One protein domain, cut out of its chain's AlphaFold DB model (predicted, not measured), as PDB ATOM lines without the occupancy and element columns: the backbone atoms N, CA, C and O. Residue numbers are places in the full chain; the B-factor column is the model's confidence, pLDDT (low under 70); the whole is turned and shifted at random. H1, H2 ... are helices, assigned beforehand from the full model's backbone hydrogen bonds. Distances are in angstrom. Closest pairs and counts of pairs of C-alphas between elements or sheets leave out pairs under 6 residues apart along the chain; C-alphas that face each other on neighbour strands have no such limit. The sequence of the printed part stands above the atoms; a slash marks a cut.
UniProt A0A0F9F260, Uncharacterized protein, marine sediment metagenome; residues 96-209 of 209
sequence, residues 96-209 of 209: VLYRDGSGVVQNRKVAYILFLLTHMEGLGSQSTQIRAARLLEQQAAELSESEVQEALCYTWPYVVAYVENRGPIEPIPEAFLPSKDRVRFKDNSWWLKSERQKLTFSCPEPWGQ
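What this domain is: This is residues 96 to 209 of the 209 residues of an uncharacterized protein of marine sediment metagenome (UniProt A0A0F9F260). The longest helix, H3, folds back on H2 as a helical hairpin, and H2 runs through the middle of the domain, with H3 on one side of it and H4 and H5 on the other; short H1 packs on its first part. Residues 168 to 182 and the last ones, 202 to 209, form a layer of loops on the side of H4 and H5 away from H3, while H6 lies at one end and touches no other helix. The printed part has 114 residues, with six named helices, H1 to H6 in order along the chain, and no named strand; the class is all helix. It is compact, with a radius of gyration of the C-alphas of 13.8 A and spans of 36 by 36 by 25 A.

How they stand to each other: Look first at the hub, H2, residues 108 to 120, and at H3, residues 126 to 142. They touch and form a hairpin, running opposite ways at a steep tilt of 39 degrees; their closest C-alphas are those of Phe 115 and Ala 132, 4.9 A apart. H1, residues 96 to 100, touches H2 at residues 108 to 111 alone, the closest C-alphas being those of Arg 99 and Arg 108, 5.1 A apart. H4, residues 145 to 152, touches H2 at residues 109 to 113 alone; they run the same way at a steep tilt of 60 degrees, and the closest C-alphas, of Lys 109 and Ala 151, are 5.2 A apart. H5, residues 156 to 164, is close to H2 but not clearly touching, with the C-alphas of Val 110 and Val 159 closest at 6.8 A. H6, residues 193 to 199, is only just apart from H4, their closest C-alphas 8.0 A apart. In H1, H2, H3, H4 and H5 every O i to N i+4 pair is within hydrogen-bond range; in H6 it is 0 of 3, beside 2 of 4 O i to N i+3 pairs.

Where its parts are: Find C-alpha 126 at (167.611, 176.829, 242.298); from there H3 runs 24.7 A to C-alpha 142 at (184.348, 185.304, 226.226). H2 measures 17.8 A, H5 12.3 A, H4 10.6 A, H6 10.2 A and H1 6.1 A. H6 ends at C-alpha 199, (168.562, 194.512, 220.781).

The domain as a whole: The C-alphas farthest apart are those of Gly 103 and Lys 193, 38.8 A. The printed part has no cut and ends at residue 209, the chain's last. The link from H5 to H6, residues 165 to 192, is long. The mean pLDDT of the printed part is 95.6, and no printed residue is under 70.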
ATOM      1  N   VAL A  96     177.087 173.113 229.383       98.44
ATOM      2  CA  VAL A  96     178.454 172.875 229.880       98.44
ATOM      3  C   VAL A  96     179.277 172.042 228.893       98.44
ATOM      4  O   VAL A  96     180.425 172.397 228.634       98.44
ATOM      5  N   LEU A  97     178.700 171.005 228.272       98.56
ATOM      6  CA  LEU A  97     179.418 170.202 227.271       98.56
ATOM      7  C   LEU A  97     179.823 171.042 226.061       98.56
ATOM      8  O   LEU A  97     180.972 170.983 225.633       98.56
ATOM      9  N   TYR A  98     178.916 171.879 225.551       98.69
ATOM     10  CA  TYR A  98     179.229 172.772 224.432       98.69
ATOM     11  C   TYR A  98     180.193 173.893 224.796       98.69
ATOM     12  O   TYR A  98     180.986 174.302 223.949       98.69
ATOM     13  N   ARG A  99     180.149 174.392 226.035       98.19
ATOM     14  CA  ARG A  99     181.129 175.358 226.538       98.19
ATOM     15  C   ARG A  99     182.529 174.750 226.544       98.19
ATOM     16  O   ARG A  99     183.469 175.425 226.140       98.19
ATOM     17  N   ASP A 100     182.660 173.503 226.985       97.12
ATOM     18  CA  ASP A 100     183.963 172.865 227.201       97.12
ATOM     19  C   ASP A 100     184.478 172.101 225.975       97.12
ATOM     20  O   ASP A 100     185.675 171.857 225.866       97.12
ATOM     21  N   GLY A 101     183.600 171.746 225.032       97.44
ATOM     22  CA  GLY A 101     183.936 170.816 223.950       97.44
ATOM     23  C   GLY A 101     184.064 169.366 224.433       97.44
ATOM     24  O   GLY A 101     184.781 168.562 223.840       97.44
ATOM     25  N   SER A 102     183.395 169.024 225.535       96.50
ATOM     26  CA  SER A 102     183.463 167.701 226.157       96.50
ATOM     27  C   SER A 102     182.454 166.760 225.503       96.50
ATOM     28  O   SER A 102     181.250 166.908 225.687       96.50
ATOM     29  N   GLY A 103     182.931 165.794 224.712       93.44
ATOM     30  CA  GLY A 103     182.069 164.839 223.995       93.44
ATOM     31  C   GLY A 103     181.274 165.437 222.822       93.44
ATOM     32  O   GLY A 103     180.505 164.724 222.179       93.44
ATOM     33  N   VAL A 104     181.470 166.725 222.528       96.88
ATOM     34  CA  VAL A 104     180.886 167.471 221.404       96.88
ATOM     35  C   VAL A 104     181.891 168.501 220.899       96.88
ATOM     36  O   VAL A 104     182.797 168.897 221.627       96.88
ATOM     37  N   VAL A 105     181.724 168.990 219.670       97.12
ATOM     38  CA  VAL A 105     182.507 170.145 219.200       97.12
ATOM     39  C   VAL A 105     182.105 171.379 220.010       97.12
ATOM     40  O   VAL A 105     180.914 171.673 220.148       97.12
ATOM     41  N   GLN A 106     183.095 172.103 220.542       97.81
ATOM     42  CA  GLN A 106     182.860 173.313 221.327       97.81
ATOM     43  C   GLN A 106     182.032 174.327 220.527       97.81
ATOM     44  O   GLN A 106     182.357 174.656 219.387       97.81
ATOM     45  N   ASN A 107     180.974 174.849 221.144       98.38
ATOM     46  CA  ASN A 107     180.169 175.923 220.580       98.38
ATOM     47  C   ASN A 107     179.625 176.824 221.695       98.38
ATOM     48  O   ASN A 107     178.584 176.567 222.304       98.38
ATOM     49  N   ARG A 108     180.338 177.924 221.941       98.50
ATOM     50  CA  ARG A 108     179.998 178.887 222.994       98.50
ATOM     51  C   ARG A 108     178.708 179.661 222.716       98.50
ATOM     52  O   ARG A 108     178.033 180.023 223.673       98.50
ATOM     53  N   LYS A 109     178.313 179.854 221.450       98.50
ATOM     54  CA  LYS A 109     177.032 180.489 221.087       98.50
ATOM     55  C   LYS A 109     175.842 179.613 221.489       98.50
ATOM     56  O   LYS A 109     174.897 180.097 222.105       98.50
ATOM     57  N   VAL A 110     175.913 178.309 221.221       98.56
ATOM     58  CA  VAL A 110     174.884 177.348 221.657       98.56
ATOM     59  C   VAL A 110     174.861 177.228 223.181       98.56
ATOM     60  O   VAL A 110     173.788 177.284 223.776       98.56
ATOM     61  N   ALA A 111     176.029 177.154 223.830       98.69
ATOM     62  CA  ALA A 111     176.113 177.159 225.291       98.69
ATOM     63  C   ALA A 111     175.479 178.423 225.902       98.69
ATOM     64  O   ALA A 111     174.658 178.319 226.812       98.69
ATOM     65  N   TYR A 112     175.805 179.603 225.361       98.75
ATOM     66  CA  TYR A 112     175.229 180.886 225.763       98.75
ATOM     67  C   TYR A 112     173.699 180.856 225.704       98.75
ATOM     68  O   TYR A 112     173.049 181.204 226.687       98.75
ATOM     69  N   ILE A 113     173.116 180.373 224.602       98.62
ATOM     70  CA  ILE A 113     171.657 180.302 224.458       98.62
ATOM     71  C   ILE A 113     171.019 179.296 225.415       98.62
ATOM     72  O   ILE A 113     169.967 179.590 225.978       98.62
ATOM     73  N   LEU A 114     171.649 178.149 225.664       98.75
ATOM     74  CA  LEU A 114     171.142 177.185 226.643       98.75
ATOM     75  C   LEU A 114     171.148 177.761 228.067       98.75
ATOM     76  O   LEU A 114     170.180 177.572 228.805       98.75
ATOM     77  N   PHE A 115     172.189 178.508 228.451       98.69
ATOM     78  CA  PHE A 115     172.236 179.194 229.748       98.69
ATOM     79  C   PHE A 115     171.241 180.353 229.829       98.69
ATOM     80  O   PHE A 115     170.555 180.482 230.844       98.69
ATOM     81  N   LEU A 116     171.121 181.151 228.764       98.06
ATOM     82  CA  LEU A 116     170.155 182.242 228.669       98.06
ATOM     83  C   LEU A 116     168.732 181.714 228.820       98.06
ATOM     84  O   LEU A 116     168.000 182.189 229.679       98.06
ATOM     85  N   LEU A 117     168.359 180.706 228.030       97.19
ATOM     86  CA  LEU A 117     167.046 180.075 228.108       97.19
ATOM     87  C   LEU A 117     166.791 179.533 229.511       97.19
ATOM     88  O   LEU A 117     165.744 179.815 230.083       97.19
ATOM     89  N   THR A 118     167.757 178.796 230.074       97.88
ATOM     90  CA  THR A 118     167.633 178.265 231.436       97.88
ATOM     91  C   THR A 118     167.285 179.386 232.405       97.88
ATOM     92  O   THR A 118     166.316 179.266 233.148       97.88
ATOM     93  N   HIS A 119     168.039 180.484 232.379       96.06
ATOM     94  CA  HIS A 119     167.856 181.592 233.304       96.06
ATOM     95  C   HIS A 119     166.539 182.351 233.087       96.06
ATOM     96  O   HIS A 119     165.780 182.546 234.033       96.06
ATOM     97  N   MET A 120     166.247 182.752 231.848       95.06
ATOM     98  CA  MET A 120     165.112 183.626 231.536       95.06
ATOM     99  C   MET A 120     163.760 182.921 231.678       95.06
ATOM    100  O   MET A 120     162.789 183.557 232.078       95.06
ATOM    101  N   GLU A 121     163.698 181.616 231.401       94.44
ATOM    102  CA  GLU A 121     162.490 180.796 231.581       94.44
ATOM    103  C   GLU A 121     162.403 180.159 232.981       94.44
ATOM    104  O   GLU A 121     161.457 179.433 233.282       94.44
ATOM    105  N   GLY A 122     163.383 180.400 233.861       95.19
ATOM    106  CA  GLY A 122     163.370 179.851 235.220       95.19
ATOM    107  C   GLY A 122     163.450 178.319 235.272       95.19
ATOM    108  O   GLY A 122     162.874 177.700 236.166       95.19
ATOM    109  N   LEU A 123     164.141 177.689 234.316       96.62
ATOM    110  CA  LEU A 123     164.224 176.232 234.200       96.62
ATOM    111  C   LEU A 123     165.105 175.589 235.285       96.62
ATOM    112  O   LEU A 123     166.193 176.065 235.613       96.62
ATOM    113  N   GLY A 124     164.659 174.437 235.778       96.06
ATOM    114  CA  GLY A 124     165.441 173.581 236.666       96.06
ATOM    115  C   GLY A 124     165.416 174.021 238.127       96.06
ATOM    116  O   GLY A 124     164.579 174.802 238.572       96.06
ATOM    117  N   SER A 125     166.327 173.452 238.906       95.94
ATOM    118  CA  SER A 125     166.470 173.732 240.334       95.94
ATOM    119  C   SER A 125     167.070 175.117 240.614       95.94
ATOM    120  O   SER A 125     167.683 175.754 239.755       95.94
ATOM    121  N   GLN A 126     166.974 175.578 241.866       96.50
ATOM    122  CA  GLN A 126     167.611 176.829 242.298       96.50
ATOM    123  C   GLN A 126     169.128 176.832 242.043       96.50
ATOM    124  O   GLN A 126     169.693 177.848 241.636       96.50
ATOM    125  N   SER A 127     169.802 175.697 242.251       94.94
ATOM    126  CA  SER A 127     171.234 175.569 241.968       94.94
ATOM    127  C   SER A 127     171.522 175.657 240.469       94.94
ATOM    128  O   SER A 127     172.498 176.299 240.074       94.94
ATOM    129  N   THR A 128     170.658 175.084 239.626       97.00
ATOM    130  CA  THR A 128     170.727 175.238 238.168       97.00
ATOM    131  C   THR A 128     170.564 176.691 237.748       97.00
ATOM    132  O   THR A 128     171.377 177.156 236.954       97.00
ATOM    133  N   GLN A 129     169.608 177.428 238.316       97.88
ATOM    134  CA  GLN A 129     169.416 178.854 238.038       97.88
ATOM    135  C   GLN A 129     170.658 179.686 238.366       97.88
ATOM    136  O   GLN A 129     171.170 180.410 237.513       97.88
ATOM    137  N   ILE A 130     171.195 179.529 239.580       96.88
ATOM    138  CA  ILE A 130     172.396 180.254 240.026       96.88
ATOM    139  C   ILE A 130     173.590 179.920 239.128       96.88
ATOM    140  O   ILE A 130     174.351 180.801 238.720       96.88
ATOM    141  N   ARG A 131     173.762 178.637 238.794       96.69
ATOM    142  CA  ARG A 131     174.835 178.196 237.905       96.69
ATOM    143  C   ARG A 131     174.653 178.756 236.496       96.69
ATOM    144  O   ARG A 131     175.629 179.255 235.948       96.69
ATOM    145  N   ALA A 132     173.452 178.694 235.927       97.62
ATOM    146  CA  ALA A 132     173.163 179.183 234.584       97.62
ATOM    147  C   ALA A 132     173.425 180.687 234.462       97.62
ATOM    148  O   ALA A 132     174.106 181.086 233.526       97.62
ATOM    149  N   ALA A 133     172.996 181.497 235.437       96.75
ATOM    150  CA  ALA A 133     173.269 182.936 235.454       96.75
ATOM    151  C   ALA A 133     174.780 183.234 235.420       96.75
ATOM    152  O   ALA A 133     175.262 183.959 234.553       96.75
ATOM    153  N   ARG A 134     175.561 182.578 236.289       97.75
ATOM    154  CA  ARG A 134     177.026 182.732 236.299       97.75
ATOM    155  C   ARG A 134     177.671 182.273 234.988       97.75
ATOM    156  O   ARG A 134     178.612 182.896 234.508       97.75
ATOM    157  N   LEU A 135     177.222 181.147 234.433       98.12
ATOM    158  CA  LEU A 135     177.769 180.613 233.184       98.12
ATOM    159  C   LEU A 135     177.417 181.495 231.983       98.12
ATOM    160  O   LEU A 135     178.255 181.654 231.097       98.12
ATOM    161  N   LEU A 136     176.227 182.095 231.982       97.69
ATOM    162  CA  LEU A 136     175.790 183.069 230.990       97.69
ATOM    163  C   LEU A 136     176.702 184.299 230.989       97.69
ATOM    164  O   LEU A 136     177.220 184.663 229.936       97.69
ATOM    165  N   GLU A 137     176.959 184.888 232.161       96.19
ATOM    166  CA  GLU A 137     177.885 186.021 232.311       96.19
ATOM    167  C   GLU A 137     179.296 185.671 231.823       96.19
ATOM    168  O   GLU A 137     179.911 186.436 231.085       96.19
ATOM    169  N   GLN A 138     179.790 184.478 232.173       97.19
ATOM    170  CA  GLN A 138     181.089 183.999 231.699       97.19
ATOM    171  C   GLN A 138     181.130 183.864 230.173       97.19
ATOM    172  O   GLN A 138     182.112 184.261 229.560       97.19
ATOM    173  N   GLN A 139     180.083 183.323 229.541       97.50
ATOM    174  CA  GLN A 139     180.057 183.222 228.079       97.50
ATOM    175  C   GLN A 139     179.953 184.593 227.411       97.50
ATOM    176  O   GLN A 139     180.610 184.811 226.399       97.50
ATOM    177  N   ALA A 140     179.190 185.525 227.986       94.94
ATOM    178  CA  ALA A 140     179.091 186.891 227.479       94.94
ATOM    179  C   ALA A 140     180.431 187.645 227.518       94.94
ATOM    180  O   ALA A 140     180.644 188.536 226.704       94.94
ATOM    181  N   ALA A 141     181.322 187.301 228.454       96.06
ATOM    182  CA  ALA A 141     182.659 187.888 228.554       96.06
ATOM    183  C   ALA A 141     183.671 187.287 227.558       96.06
ATOM    184  O   ALA A 141     184.644 187.947 227.205       96.06
ATOM    185  N   GLU A 142     183.459 186.039 227.139       96.69
ATOM    186  CA  GLU A 142     184.348 185.304 226.226       96.69
ATOM    187  C   GLU A 142     183.964 185.495 224.753       96.69
ATOM    188  O   GLU A 142     184.823 185.467 223.876       96.69
ATOM    189  N   LEU A 143     182.670 185.665 224.473       97.88
ATOM    190  CA  LEU A 143     182.157 185.927 223.133       97.88
ATOM    191  C   LEU A 143     182.332 187.402 222.763       97.88
ATOM    192  O   LEU A 143     182.119 188.301 223.576       97.88
ATOM    193  N   SER A 144     182.641 187.659 221.495       97.25
ATOM    194  CA  SER A 144     182.535 189.004 220.933       97.25
ATOM    195  C   SER A 144     181.079 189.472 220.883       97.25
ATOM    196  O   SER A 144     180.140 188.672 220.828       97.25
ATOM    197  N   GLU A 145     180.878 190.790 220.834       94.25
ATOM    198  CA  GLU A 145     179.537 191.368 220.713       94.25
ATOM    199  C   GLU A 145     178.785 190.808 219.495       94.25
ATOM    200  O   GLU A 145     177.622 190.428 219.620       94.25
ATOM    201  N   SER A 146     179.448 190.676 218.340       95.00
ATOM    202  CA  SER A 146     178.823 190.128 217.133       95.00
ATOM    203  C   SER A 146     178.428 188.660 217.283       95.00
ATOM    204  O   SER A 146     177.393 188.257 216.762       95.00
ATOM    205  N   GLU A 147     179.203 187.854 218.014       97.38
ATOM    206  CA  GLU A 147     178.841 186.457 218.275       97.38
ATOM    207  C   GLU A 147     177.645 186.337 219.220       97.38
ATOM    208  O   GLU A 147     176.784 185.484 219.002       97.38
ATOM    209  N   VAL A 148     177.558 187.194 220.245       97.19
ATOM    210  CA  VAL A 148     176.378 187.254 221.123       97.19
ATOM    211  C   VAL A 148     175.149 187.687 220.326       97.19
ATOM    212  O   VAL A 148     174.096 187.058 220.428       97.19
ATOM    213  N   GLN A 149     175.278 188.727 219.499       96.25
ATOM    214  CA  GLN A 149     174.203 189.194 218.626       96.25
ATOM    215  C   GLN A 149     173.729 188.088 217.674       96.25
ATOM    216  O   GLN A 149     172.528 187.841 217.570       96.25
ATOM    217  N   GLU A 150     174.655 187.366 217.038       97.00
ATOM    218  CA  GLU A 150     174.324 186.235 216.173       97.00
ATOM    219  C   GLU A 150     173.624 185.109 216.948       97.00
ATOM    220  O   GLU A 150     172.599 184.604 216.496       97.00
ATOM    221  N   ALA A 151     174.118 184.743 218.136       98.06
ATOM    222  CA  ALA A 151     173.495 183.713 218.965       98.06
ATOM    223  C   ALA A 151     172.045 184.077 219.321       98.06
ATOM    224  O   ALA A 151     171.141 183.243 219.243       98.06
ATOM    225  N   LEU A 152     171.798 185.345 219.655       97.94
ATOM    226  CA  LEU A 152     170.461 185.858 219.952       97.94
ATOM    227  C   LEU A 152     169.528 185.886 218.727       97.94
ATOM    228  O   LEU A 152     168.313 186.022 218.888       97.94
ATOM    229  N   CYS A 153     170.061 185.740 217.514       97.94
ATOM    230  CA  CYS A 153     169.281 185.595 216.288       97.94
ATOM    231  C   CYS A 153     168.825 184.156 216.015       97.94
ATOM    232  O   CYS A 153     168.011 183.948 215.117       97.94
ATOM    233  N   TYR A 154     169.303 183.170 216.778       98.12
ATOM    234  CA  TYR A 154     168.844 181.791 216.642       98.12
ATOM    235  C   TYR A 154     167.369 181.651 217.029       98.12
ATOM    236  O   TYR A 154     166.811 182.454 217.782       98.12
ATOM    237  N   THR A 155     166.738 180.598 216.515       97.94
ATOM    238  CA  THR A 155     165.402 180.170 216.936       97.94
ATOM    239  C   THR A 155     165.515 178.973 217.874       97.94
ATOM    240  O   THR A 155     166.511 178.241 217.860       97.94
ATOM    241  N   TRP A 156     164.475 178.729 218.670       96.50
ATOM    242  CA  TRP A 156     164.447 177.541 219.518       96.50
ATOM    243  C   TRP A 156     164.539 176.219 218.729       96.50
ATOM    244  O   TRP A 156     165.389 175.401 219.082       96.50
ATOM    245  N   PRO A 157     163.783 176.011 217.628       97.38
ATOM    246  CA  PRO A 157     163.913 174.801 216.815       97.38
ATOM    247  C   PRO A 157     165.331 174.547 216.299       97.38
ATOM    248  O   PRO A 157     165.776 173.402 216.310       97.38
ATOM    249  N   TYR A 158     166.064 175.595 215.902       97.88
ATOM    250  CA  TYR A 158     167.457 175.439 215.485       97.88
ATOM    251  C   TYR A 158     168.343 174.928 216.623       97.88
ATOM    252  O   TYR A 158     169.104 173.985 216.430       97.88
ATOM    253  N   VAL A 159     168.238 175.526 217.814       98.12
ATOM    254  CA  VAL A 159     169.068 175.136 218.963       98.12
ATOM    255  C   VAL A 159     168.766 173.706 219.395       98.12
ATOM    256  O   VAL A 159     169.699 172.947 219.643       98.12
ATOM    257  N   VAL A 160     167.488 173.315 219.425       97.56
ATOM    258  CA  VAL A 160     167.088 171.924 219.691       97.56
ATOM    259  C   VAL A 160     167.724 170.989 218.672       97.56
ATOM    260  O   VAL A 160     168.411 170.048 219.059       97.56
ATOM    261  N   ALA A 161     167.565 171.277 217.382       97.81
ATOM    262  CA  ALA A 161     168.094 170.424 216.330       97.81
ATOM    263  C   ALA A 161     169.633 170.338 216.383       97.81
ATOM    264  O   ALA A 161     170.188 169.251 216.245       97.81
ATOM    265  N   TYR A 162     170.326 171.449 216.661       98.06
ATOM    266  CA  TYR A 162     171.780 171.476 216.850       98.06
ATOM    267  C   TYR A 162     172.216 170.554 217.996       98.06
ATOM    268  O   TYR A 162     173.164 169.776 217.865       98.06
ATOM    269  N   VAL A 163     171.518 170.649 219.130       97.94
ATOM    270  CA  VAL A 163     171.780 169.863 220.338       97.94
ATOM    271  C   VAL A 163     171.536 168.372 220.090       97.94
ATOM    272  O   VAL A 163     172.377 167.544 220.436       97.94
ATOM    273  N   GLU A 164     170.435 168.020 219.427       96.25
ATOM    274  CA  GLU A 164     170.115 166.632 219.080       96.25
ATOM    275  C   GLU A 164     171.083 166.036 218.053       96.25
ATOM    276  O   GLU A 164     171.447 164.865 218.161       96.25
ATOM    277  N   ASN A 165     171.543 166.843 217.096       96.44
ATOM    278  CA  ASN A 165     172.527 166.449 216.089       96.44
ATOM    279  C   ASN A 165     173.973 166.468 216.621       96.44
ATOM    280  O   ASN A 165     174.898 166.053 215.927       96.44
ATOM    281  N   ARG A 166     174.192 166.962 217.848       95.75
ATOM    282  CA  ARG A 166     175.520 167.198 218.438       95.75
ATOM    283  C   ARG A 166     176.424 168.097 217.575       95.75
ATOM    284  O   ARG A 166     177.649 168.013 217.658       95.75
ATOM    285  N   GLY A 167     175.834 168.989 216.778       95.56
ATOM    286  CA  GLY A 167     176.551 169.805 215.800       95.56
ATOM    287  C   GLY A 167     175.634 170.525 214.804       95.56
ATOM    288  O   GLY A 167     174.414 170.348 214.847       95.56
ATOM    289  N   PRO A 168     176.210 171.336 213.898       94.38
ATOM    290  CA  PRO A 168     175.445 172.127 212.940       94.38
ATOM    291  C   PRO A 168     174.692 171.253 211.935       94.38
ATOM    292  O   PRO A 168     175.103 170.136 211.618       94.38
ATOM    293  N   ILE A 169     173.588 171.793 211.420       94.69
ATOM    294  CA  ILE A 169     172.787 171.186 210.354       94.69
ATOM    295  C   ILE A 169     172.927 172.077 209.130       94.69
ATOM    296  O   ILE A 169     172.502 173.233 209.158       94.69
ATOM    297  N   GLU A 170     173.531 171.541 208.072       92.81
ATOM    298  CA  GLU A 170     173.846 172.298 206.863       92.81
ATOM    299  C   GLU A 170     173.304 171.599 205.603       92.81
ATOM    300  O   GLU A 170     173.567 170.411 205.402       92.81
ATOM    301  N   PRO A 171     172.562 172.320 204.737       93.88
ATOM    302  CA  PRO A 171     172.061 173.688 204.941       93.88
ATOM    303  C   PRO A 171     170.997 173.749 206.054       93.88
ATOM    304  O   PRO A 171     170.319 172.755 206.310       93.88
ATOM    305  N   ILE A 172     170.825 174.915 206.692       95.50
ATOM    306  CA  ILE A 172     169.804 175.108 207.739       95.50
ATOM    307  C   ILE A 172     168.404 175.025 207.096       95.50
ATOM    308  O   ILE A 172     168.087 175.855 206.241       95.50
ATOM    309  N   PRO A 173     167.547 174.063 207.491       96.19
ATOM    310  CA  PRO A 173     166.186 173.952 206.974       96.19
ATOM    311  C   PRO A 173     165.323 175.176 207.294       96.19
ATOM    312  O   PRO A 173     165.380 175.713 208.400       96.19
ATOM    313  N   GLU A 174     164.422 175.544 206.379       95.50
ATOM    314  CA  GLU A 174     163.464 176.654 206.553       95.50
ATOM    315  C   GLU A 174     162.613 176.516 207.831       95.50
ATOM    316  O   GLU A 174     162.272 177.502 208.488       95.50
ATOM    317  N   ALA A 175     162.326 175.277 208.245       95.81
ATOM    318  CA  ALA A 175     161.609 174.975 209.482       95.81
ATOM    319  C   ALA A 175     162.331 175.464 210.754       95.81
ATOM    320  O   ALA A 175     161.692 175.608 211.796       95.81
ATOM    321  N   PHE A 176     163.640 175.722 210.686       96.69
ATOM    322  CA  PHE A 176     164.445 176.243 211.794       96.69
ATOM    323  C   PHE A 176     164.756 177.735 211.645       96.69
ATOM    324  O   PHE A 176     165.245 178.354 212.590       96.69
ATOM    325  N   LEU A 177     164.455 178.333 210.493       96.81
ATOM    326  CA  LEU A 177     164.632 179.763 210.278       96.81
ATOM    327  C   LEU A 177     163.514 180.571 210.955       96.81
ATOM    328  O   LEU A 177     162.418 180.033 211.190       96.81
ATOM    329  N   PRO A 178     163.777 181.848 211.289       96.75
ATOM    330  CA  PRO A 178     162.781 182.727 211.880       96.75
ATOM    331  C   PRO A 178     161.519 182.838 211.027       96.75
ATOM    332  O   PRO A 178     161.558 182.823 209.800       96.75
ATOM    333  N   SER A 179     160.375 182.944 211.690       95.00
ATOM    334  CA  SER A 179     159.087 183.220 211.054       95.00
ATOM    335  C   SER A 179     158.166 183.915 212.053       95.00
ATOM    336  O   SER A 179     158.536 184.128 213.207       95.00
ATOM    337  N   LYS A 180     156.932 184.230 211.643       91.25
ATOM    338  CA  LYS A 180     155.923 184.790 212.558       91.25
ATOM    339  C   LYS A 180     155.682 183.917 213.797       91.25
ATOM    340  O   LYS A 180     155.423 184.464 214.861       91.25
ATOM    341  N   ASP A 181     155.820 182.598 213.658       92.12
ATOM    342  CA  ASP A 181     155.579 181.623 214.732       92.12
ATOM    343  C   ASP A 181     156.880 181.099 215.366       92.12
ATOM    344  O   ASP A 181     156.853 180.382 216.365       92.12
ATOM    345  N   ARG A 182     158.037 181.442 214.787       94.25
ATOM    346  CA  ARG A 182     159.369 181.048 215.263       94.25
ATOM    347  C   ARG A 182     160.183 182.301 215.517       94.25
ATOM    348  O   ARG A 182     160.944 182.756 214.664       94.25
ATOM    349  N   VAL A 183     159.980 182.869 216.696       94.94
ATOM    350  CA  VAL A 183     160.687 184.077 217.107       94.94
ATOM    351  C   VAL A 183     162.153 183.778 217.416       94.94
ATOM    352  O   VAL A 183     162.520 182.680 217.844       94.94
ATOM    353  N   ARG A 184     162.997 184.781 217.184       96.94
ATOM    354  CA  ARG A 184     164.407 184.765 217.580       96.94
ATOM    355  C   ARG A 184     164.520 185.042 219.074       96.94
ATOM    356  O   ARG A 184     163.679 185.750 219.626       96.94
ATOM    357  N   PHE A 185     165.593 184.589 219.718       97.19
ATOM    358  CA  PHE A 185     165.795 184.852 221.150       97.19
ATOM    359  C   PHE A 185     165.800 186.347 221.501       97.19
ATOM    360  O   PHE A 185     165.212 186.744 222.509       97.19
ATOM    361  N   LYS A 186     166.384 187.204 220.653       95.88
ATOM    362  CA  LYS A 186     166.342 188.665 220.843       95.88
ATOM    363  C   LYS A 186     164.933 189.267 220.788       95.88
ATOM    364  O   LYS A 186     164.725 190.359 221.308       95.88
ATOM    365  N   ASP A 187     163.981 188.579 220.159       94.94
ATOM    366  CA  ASP A 187     162.614 189.065 219.945       94.94
ATOM    367  C   ASP A 187     161.625 188.518 220.995       94.94
ATOM    368  O   ASP A 187     160.447 188.880 220.981       94.94
ATOM    369  N   ASN A 188     162.089 187.686 221.936       94.00
ATOM    370  CA  ASN A 188     161.262 187.173 223.029       94.00
ATOM    371  C   ASN A 188     160.743 188.285 223.952       94.00
ATOM    372  O   ASN A 188     161.361 189.332 224.150       94.00
ATOM    373  N   SER A 189     159.606 188.032 224.599       92.12
ATOM    374  CA  SER A 189     158.983 188.980 225.532       92.12
ATOM    375  C   SER A 189     159.661 189.056 226.905       92.12
ATOM    376  O   SER A 189     159.196 189.812 227.755       92.12
ATOM    377  N   TRP A 190     160.737 188.295 227.131       93.19
ATOM    378  CA  TRP A 190     161.474 188.266 228.399       93.19
ATOM    379  C   TRP A 190     162.197 189.584 228.700       93.19
ATOM    380  O   TRP A 190     162.382 189.947 229.857       93.19
ATOM    381  N   TRP A 191     162.606 190.298 227.650       94.12
ATOM    382  CA  TRP A 191     163.456 191.478 227.759       94.12
ATOM    383  C   TRP A 191     162.704 192.698 228.293       94.12
ATOM    384  O   TRP A 191     161.644 193.097 227.781       94.12
ATOM    385  N   LEU A 192     163.316 193.390 229.254       93.56
ATOM    386  CA  LEU A 192     162.817 194.672 229.729       93.56
ATOM    387  C   LEU A 192     162.808 195.699 228.591       93.56
ATOM    388  O   LEU A 192     163.569 195.634 227.623       93.56
ATOM    389  N   LYS A 193     161.941 196.712 228.701       90.69
ATOM    390  CA  LYS A 193     161.857 197.783 227.690       90.69
ATOM    391  C   LYS A 193     163.205 198.491 227.477       90.69
ATOM    392  O   LYS A 193     163.512 198.855 226.347       90.69
ATOM    393  N   SER A 194     163.990 198.680 228.537       90.62
ATOM    394  CA  SER A 194     165.334 199.275 228.485       90.62
ATOM    395  C   SER A 194     166.359 198.375 227.788       90.62
ATOM    396  O   SER A 194     167.237 198.876 227.093       90.62
ATOM    397  N   GLU A 195     166.245 197.057 227.938       90.56
ATOM    398  CA  GLU A 195     167.148 196.080 227.320       90.56
ATOM    399  C   GLU A 195     166.855 195.922 225.832       90.56
ATOM    400  O   GLU A 195     167.777 195.912 225.023       90.56
ATOM    401  N   ARG A 196     165.572 195.925 225.447       87.88
ATOM    402  CA  ARG A 196     165.151 195.845 224.038       87.88
ATOM    403  C   ARG A 196     165.730 196.948 223.161       87.88
ATOM    404  O   ARG A 196     165.962 196.716 221.981       87.88
ATOM    405  N   GLN A 197     166.012 198.126 223.718       86.56
ATOM    406  CA  GLN A 197     166.669 199.208 222.974       86.56
ATOM    407  C   GLN A 197     168.073 198.810 222.492       86.56
ATOM    408  O   GLN A 197     168.503 199.251 221.428       86.56
ATOM    409  N   LYS A 198     168.757 197.935 223.237       87.00
ATOM    410  CA  LYS A 198     170.076 197.391 222.891       87.00
ATOM    411  C   LYS A 198     170.000 196.202 221.922       87.00
ATOM    412  O   LYS A 198     171.020 195.800 221.384       87.00
ATOM    413  N   LEU A 199     168.805 195.661 221.669       90.50
ATOM    414  CA  LEU A 199     168.562 194.512 220.781       90.50
ATOM    415  C   LEU A 199     168.099 194.934 219.372       90.50
ATOM    416  O   LEU A 199     167.415 194.186 218.668       90.50
ATOM    417  N   THR A 200     168.450 196.156 218.970       89.19
ATOM    418  CA  THR A 200     168.035 196.801 217.712       89.19
ATOM    419  C   THR A 200     168.953 196.484 216.525       89.19
ATOM    420  O   THR A 200     168.781 197.051 215.449       89.19
ATOM    421  N   PHE A 201     169.901 195.562 216.695       93.50
ATOM    422  CA  PHE A 201     170.799 195.108 215.636       93.50
ATOM    423  C   PHE A 201     170.089 194.213 214.606       93.50
ATOM    424  O   PHE A 201     169.108 193.520 214.904       93.50
ATOM    425  N   SER A 202     170.614 194.222 213.381       94.44
ATOM    426  CA  SER A 202     170.171 193.342 212.299       94.44
ATOM    427  C   SER A 202     170.766 191.951 212.465       94.44
ATOM    428  O   SER A 202     171.961 191.802 212.707       94.44
ATOM    429  N   CYS A 203     169.933 190.929 212.297       96.31
ATOM    430  CA  CYS A 203     170.406 189.556 212.269       96.31
ATOM    431  C   CYS A 203     171.086 189.249 210.928       96.31
ATOM    432  O   CYS A 203     170.528 189.608 209.890       96.31
ATOM    433  N   PRO A 204     172.259 188.593 210.924       94.50
ATOM    434  CA  PRO A 204     172.889 188.154 209.684       94.50
ATOM    435  C   PRO A 204     172.075 187.025 209.038       94.50
ATOM    436  O   PRO A 204     171.321 186.330 209.722       94.50
ATOM    437  N   GLU A 205     172.246 186.807 207.733       92.81
ATOM    438  CA  GLU A 205     171.693 185.620 207.067       92.81
ATOM    439  C   GLU A 205     172.211 184.323 207.728       92.81
ATOM    440  O   GLU A 205     173.376 184.270 208.132       92.81
ATOM    441  N   PRO A 206     171.380 183.269 207.845       93.50
ATOM    442  CA  PRO A 206     169.996 183.172 207.360       93.50
ATOM    443  C   PRO A 206     168.931 183.663 208.366       93.50
ATOM    444  O   PRO A 206     167.741 183.414 208.198       93.50
ATOM    445  N   TRP A 207     169.333 184.343 209.442       95.19
ATOM    446  CA  TRP A 207     168.456 184.738 210.553       95.19
ATOM    447  C   TRP A 207     167.774 186.105 210.365       95.19
ATOM    448  O   TRP A 207     166.976 186.530 211.208       95.19
ATOM    449  N   GLY A 208     168.139 186.834 209.310       87.19
ATOM    450  CA  GLY A 208     167.670 188.189 209.001       87.19
ATOM    451  C   GLY A 208     166.320 188.277 208.286       87.19
ATOM    452  O   GLY A 208     165.850 189.393 208.071       87.19
ATOM    453  N   GLN A 209     165.723 187.132 207.943       73.88
ATOM    454  CA  GLN A 209     164.509 187.012 207.126       73.88
ATOM    455  C   GLN A 209     163.235 187.499 207.833       73.88
ATOM    456  O   GLN A 209     163.185 187.481 209.090       73.88
TER     457      GLN A 209